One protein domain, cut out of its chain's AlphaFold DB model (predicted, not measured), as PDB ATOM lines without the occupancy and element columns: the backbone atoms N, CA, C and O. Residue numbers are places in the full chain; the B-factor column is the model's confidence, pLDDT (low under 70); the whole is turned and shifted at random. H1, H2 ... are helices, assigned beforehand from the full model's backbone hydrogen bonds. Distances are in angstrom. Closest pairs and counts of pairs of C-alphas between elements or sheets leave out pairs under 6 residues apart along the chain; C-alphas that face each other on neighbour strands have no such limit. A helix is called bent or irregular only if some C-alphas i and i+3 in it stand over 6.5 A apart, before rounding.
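This is residues 67 to 111 of the 111 residues of the protein "CCR4-NOT transcription complex subunit 2-like protein" of Sarcoptes scabiei (UniProt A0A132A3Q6). H2 and H3 lie side by side as a small helical hairpin, and residues 67 to 82 stick out from it as a free arm that holds the short, irregular helix H1. The printed part has 45 residues with three named helices, H1, H2 and H3 along the chain, and no named strand; the class is all helix. It is loose, with a radius of gyration of the C-alphas of 12.6 A, and spans 31 by 18 by 18 A.

H2, residues 88 to 97, is 14.1 A long from C-alpha 88 at (60.889, 94.968, 301.083). H3, residues 102 to 110, is 12.8 A long and ends at C-alpha 110, (68.815, 100.097, 301.548). H1, residues 71 to 77, spans 9.5 A and is irregular: C-alphas 73 and 76 are 8.0 A apart.

H2 and H3 touch, the closest C-alphas being those of Phe 95 and Gln 104, 4.7 A apart. They run opposite ways at a shallow tilt of 28 degrees. H1 is apart from both. Every O i to N i+4 pair is within hydrogen-bond range in H2 and H3; in H1 1 of 3 is, and 1 of 4 O i to N i+3 pairs.

The C-alphas farthest apart, of Glu 67 and Ala 109, are 34.6 A apart. The printed part has no cut, and no printed residue is under 70 in pLDDT. The link H2 to H3 is tight, and H1 to H2 is short.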
ATOM      1  N   GLU A  67      39.682 114.213 293.828       85.62
ATOM      2  CA  GLU A  67      39.728 113.615 295.163       85.62
ATOM      3  C   GLU A  67      41.037 112.855 295.424       85.62
ATOM      4  O   GLU A  67      41.488 112.783 296.567       85.62
ATOM      5  N   TYR A  68      41.677 112.323 294.379       82.56
ATOM      6  CA  TYR A  68      42.959 111.622 294.494       82.56
ATOM      7  C   TYR A  68      44.167 112.565 294.441       82.56
ATOM      8  O   TYR A  68      45.274 112.162 294.796       82.56
ATOM      9  N   LEU A  69      43.984 113.839 294.074       81.81
ATOM     10  CA  LEU A  69      45.045 114.857 294.047       81.81
ATOM     11  C   LEU A  69      45.321 115.429 295.447       81.81
ATOM     12  O   LEU A  69      45.506 116.633 295.641       81.81
ATOM     13  N   VAL A  70      45.381 114.541 296.441       85.81
ATOM     14  CA  VAL A  70      45.545 114.869 297.862       85.81
ATOM     15  C   VAL A  70      46.833 115.631 298.145       85.81
ATOM     16  O   VAL A  70      46.877 116.408 299.096       85.81
ATOM     17  N   PHE A  71      47.856 115.453 297.301       82.25
ATOM     18  CA  PHE A  71      49.171 116.075 297.439       82.25
ATOM     19  C   PHE A  71      49.084 117.587 297.681       82.25
ATOM     20  O   PHE A  71      49.756 118.090 298.577       82.25
ATOM     21  N   ASN A  72      48.207 118.298 296.964       78.62
ATOM     22  CA  ASN A  72      48.050 119.748 297.124       78.62
ATOM     23  C   ASN A  72      47.517 120.148 298.510       78.62
ATOM     24  O   ASN A  72      47.855 121.218 299.007       78.62
ATOM     25  N   SER A  73      46.718 119.292 299.144       80.06
ATOM     26  CA  SER A  73      46.046 119.569 300.420       80.06
ATOM     27  C   SER A  73      46.843 119.104 301.641       80.06
ATOM     28  O   SER A  73      46.629 119.607 302.744       80.06
ATOM     29  N   ILE A  74      47.732 118.118 301.476       85.50
ATOM     30  CA  ILE A  74      48.494 117.515 302.584       85.50
ATOM     31  C   ILE A  74      50.000 117.723 302.477       85.50
ATOM     32  O   ILE A  74      50.729 117.152 303.283       85.50
ATOM     33  N   ARG A  75      50.474 118.531 301.520       77.06
ATOM     34  CA  ARG A  75      51.909 118.734 301.270       77.06
ATOM     35  C   ARG A  75      52.694 119.035 302.544       77.06
ATOM     36  O   ARG A  75      53.719 118.410 302.785       77.06
ATOM     37  N   ASP A  76      52.164 119.920 303.381       80.62
ATOM     38  CA  ASP A  76      52.818 120.359 304.620       80.62
ATOM     39  C   ASP A  76      52.739 119.322 305.754       80.62
ATOM     40  O   ASP A  76      53.406 119.454 306.776       80.62
ATOM     41  N   LYS A  77      51.912 118.283 305.589       83.62
ATOM     42  CA  LYS A  77      51.728 117.177 306.540       83.62
ATOM     43  C   LYS A  77      52.494 115.915 306.132       83.62
ATOM     44  O   LYS A  77      52.530 114.960 306.907       83.62
ATOM     45  N   LEU A  78      53.068 115.882 304.926       77.88
ATOM     46  CA  LEU A  78      53.846 114.745 304.445       77.88
ATOM     47  C   LEU A  78      55.205 114.717 305.141       77.88
ATOM     48  O   LEU A  78      55.937 115.705 305.178       77.88
ATOM     49  N   THR A  79      55.551 113.559 305.692       76.62
ATOM     50  CA  THR A  79      56.883 113.328 306.247       76.62
ATOM     51  C   THR A  79      57.896 113.169 305.116       76.62
ATOM     52  O   THR A  79      57.561 112.739 304.010       76.62
ATOM     53  N   THR A  80      59.156 113.525 305.377       76.94
ATOM     54  CA  THR A  80      60.246 113.252 304.435       76.94
ATOM     55  C   THR A  80      60.303 111.755 304.152       76.94
ATOM     56  O   THR A  80      60.306 110.953 305.087       76.94
ATOM     57  N   ILE A  81      60.354 111.390 302.870       78.62
ATOM     58  CA  ILE A  81      60.435 109.995 302.433       78.62
ATOM     59  C   ILE A  81      61.692 109.361 303.041       78.62
ATOM     60  O   ILE A  81      62.803 109.839 302.815       78.62
ATOM     61  N   LYS A  82      61.507 108.289 303.814       79.88
ATOM     62  CA  LYS A  82      62.583 107.459 304.364       79.88
ATOM     63  C   LYS A  82      62.454 106.063 303.775       79.88
ATOM     64  O   LYS A  82      61.462 105.391 304.040       79.88
ATOM     65  N   LEU A  83      63.450 105.641 303.000       78.94
ATOM     66  CA  LEU A  83      63.464 104.315 302.376       78.94
ATOM     67  C   LEU A  83      63.475 103.197 303.429       78.94
ATOM     68  O   LEU A  83      62.765 102.214 303.271       78.94
ATOM     69  N   SER A  84      64.122 103.439 304.571       79.06
ATOM     70  CA  SER A  84      64.153 102.542 305.733       79.06
ATOM     71  C   SER A  84      62.793 102.247 306.379       79.06
ATOM     72  O   SER A  84      62.692 101.388 307.250       79.06
ATOM     73  N   ALA A  85      61.754 103.029 306.062       84.00
ATOM     74  CA  ALA A  85      60.405 102.839 306.596       84.00
ATOM     75  C   ALA A  85      59.507 102.023 305.651       84.00
ATOM     76  O   ALA A  85      58.363 101.727 306.001       84.00
ATOM     77  N   PHE A  86      59.993 101.696 304.452       86.19
ATOM     78  CA  PHE A  86      59.260 100.916 303.465       86.19
ATOM     79  C   PHE A  86      59.509  99.419 303.647       86.19
ATOM     80  O   PHE A  86      60.581  98.997 304.068       86.19
ATOM     81  N   CYS A  87      58.491  98.609 303.348       87.56
ATOM     82  CA  CYS A  87      58.645  97.159 303.310       87.56
ATOM     83  C   CYS A  87      59.469  96.727 302.087       87.56
ATOM     84  O   CYS A  87      59.522  97.440 301.082       87.56
ATOM     85  N   GLU A  88      60.056  95.530 302.155       89.88
ATOM     86  CA  GLU A  88      60.889  94.968 301.083       89.88
ATOM     87  C   GLU A  88      60.166  94.936 299.729       89.88
ATOM     88  O   GLU A  88      60.735  95.354 298.727       89.88
ATOM     89  N   ASP A  89      58.886  94.550 299.689       91.62
ATOM     90  CA  ASP A  89      58.096  94.519 298.447       91.62
ATOM     91  C   ASP A  89      57.999  95.895 297.771       91.62
ATOM     92  O   ASP A  89      58.081  96.006 296.545       91.62
ATOM     93  N   LEU A  90      57.846  96.959 298.565       89.12
ATOM     94  CA  LEU A  90      57.788  98.323 298.049       89.12
ATOM     95  C   LEU A  90      59.166  98.785 297.568       89.12
ATOM     96  O   LEU A  90      59.256  99.461 296.544       89.12
ATOM     97  N   LEU A  91      60.238  98.394 298.258       88.88
ATOM     98  CA  LEU A  91      61.602  98.649 297.804       88.88
ATOM     99  C   LEU A  91      61.880  97.925 296.479       88.88
ATOM    100  O   LEU A  91      62.317  98.564 295.525       88.88
ATOM    101  N   PHE A  92      61.533  96.644 296.346       91.56
ATOM    102  CA  PHE A  92      61.665  95.926 295.077       91.56
ATOM    103  C   PHE A  92      60.842  96.572 293.961       91.56
ATOM    104  O   PHE A  92      61.351  96.761 292.855       91.56
ATOM    105  N   PHE A  93      59.602  96.976 294.245       90.06
ATOM    106  CA  PHE A  93      58.778  97.709 293.287       90.06
ATOM    107  C   PHE A  93      59.473  98.990 292.804       90.06
ATOM    108  O   PHE A  93      59.613  99.198 291.599       90.06
ATOM    109  N   LEU A  94      59.977  99.821 293.723       88.00
ATOM    110  CA  LEU A  94      60.693 101.051 293.375       88.00
ATOM    111  C   LEU A  94      61.982 100.763 292.588       88.00
ATOM    112  O   LEU A  94      62.269 101.455 291.610       88.00
ATOM    113  N   PHE A  95      62.730  99.722 292.963       88.25
ATOM    114  CA  PHE A  95      63.961  99.314 292.284       88.25
ATOM    115  C   PHE A  95      63.721  98.935 290.817       88.25
ATOM    116  O   PHE A  95      64.497  99.329 289.944       88.25
ATOM    117  N   TYR A  96      62.644  98.198 290.530       88.06
ATOM    118  CA  TYR A  96      62.315  97.774 289.166       88.06
ATOM    119  C   TYR A  96      61.591  98.856 288.351       88.06
ATOM    120  O   TYR A  96      61.777  98.918 287.135       88.06
ATOM    121  N   CYS A  97      60.797  99.728 288.981       85.25
ATOM    122  CA  CYS A  97      60.061 100.782 288.276       85.25
ATOM    123  C   CYS A  97      60.927 101.987 287.878       85.25
ATOM    124  O   CYS A  97      60.658 102.607 286.848       85.25
ATOM    125  N   PHE A  98      61.966 102.312 288.652       83.81
ATOM    126  CA  PHE A  98      62.806 103.501 288.445       83.81
ATOM    127  C   PHE A  98      64.215 103.164 287.934       83.81
ATOM    128  O   PHE A  98      65.206 103.756 288.361       83.81
ATOM    129  N   ALA A  99      64.316 102.202 287.012       79.00
ATOM    130  CA  ALA A  99      65.598 101.739 286.490       79.00
ATOM    131  C   ALA A  99      66.413 102.871 285.826       79.00
ATOM    132  O   ALA A  99      65.934 103.538 284.906       79.00
ATOM    133  N   GLY A 100      67.658 103.057 286.272       78.94
ATOM    134  CA  GLY A 100      68.576 104.091 285.789       78.94
ATOM    135  C   GLY A 100      68.444 105.454 286.477       78.94
ATOM    136  O   GLY A 100      69.166 106.378 286.109       78.94
ATOM    137  N   GLU A 101      67.563 105.598 287.471       84.25
ATOM    138  CA  GLU A 101      67.397 106.840 288.231       84.25
ATOM    139  C   GLU A 101      68.051 106.779 289.620       84.25
ATOM    140  O   GLU A 101      68.293 105.713 290.188       84.25
ATOM    141  N   ASN A 102      68.277 107.955 290.220       85.56
ATOM    142  CA  ASN A 102      68.837 108.083 291.572       85.56
ATOM    143  C   ASN A 102      68.024 107.316 292.628       85.56
ATOM    144  O   ASN A 102      68.587 106.861 293.623       85.56
ATOM    145  N   MET A 103      66.711 107.153 292.415       83.56
ATOM    146  CA  MET A 103      65.842 106.393 293.312       83.56
ATOM    147  C   MET A 103      66.182 104.897 293.314       83.56
ATOM    148  O   MET A 103      66.173 104.296 294.383       83.56
ATOM    149  N   GLN A 104      66.571 104.308 292.178       88.38
ATOM    150  CA  GLN A 104      67.017 102.912 292.138       88.38
ATOM    151  C   GLN A 104      68.325 102.720 292.908       88.38
ATOM    152  O   GLN A 104      68.445 101.764 293.668       88.38
ATOM    153  N   ALA A 105      69.289 103.633 292.747       85.62
ATOM    154  CA  ALA A 105      70.554 103.575 293.479       85.62
ATOM    155  C   ALA A 105      70.348 103.749 294.993       85.62
ATOM    156  O   ALA A 105      70.965 103.037 295.780       85.62
ATOM    157  N   ALA A 106      69.455 104.657 295.400       85.00
ATOM    158  CA  ALA A 106      69.117 104.866 296.804       85.00
ATOM    159  C   ALA A 106      68.408 103.647 297.418       85.00
ATOM    160  O   ALA A 106      68.732 103.250 298.529       85.00
ATOM    161  N   VAL A 107      67.480 103.024 296.685       88.06
ATOM    162  CA  VAL A 107      66.802 101.791 297.113       88.06
ATOM    163  C   VAL A 107      67.773 100.613 297.177       88.06
ATOM    164  O   VAL A 107      67.752  99.863 298.143       88.06
ATOM    165  N   GLY A 108      68.659 100.469 296.189       84.94
ATOM    166  CA  GLY A 108      69.673  99.413 296.173       84.94
ATOM    167  C   GLY A 108      70.749  99.552 297.254       84.94
ATOM    168  O   GLY A 108      71.489  98.604 297.474       84.94
ATOM    169  N   ALA A 109      70.860 100.712 297.907       84.12
ATOM    170  CA  ALA A 109      71.702 100.890 299.088       84.12
ATOM    171  C   ALA A 109      70.989 100.504 300.400       84.12
ATOM    172  O   ALA A 109      71.661 100.314 301.410       84.12
ATOM    173  N   GLU A 110      69.653 100.441 300.389       82.69
ATOM    174  CA  GLU A 110      68.815 100.097 301.548       82.69
ATOM    175  C   GLU A 110      68.447  98.599 301.582       82.69
ATOM    176  O   GLU A 110      68.250  98.052 302.665       82.69
ATOM    177  N   LEU A 111      68.349  97.958 300.407       80.50
ATOM    178  CA  LEU A 111      68.183  96.505 300.219       80.50
ATOM    179  C   LEU A 111      69.478  95.737 300.522       80.50
ATOM    180  O   LEU A 111      69.372  94.637 301.107       80.50
TER     181      LEU A 111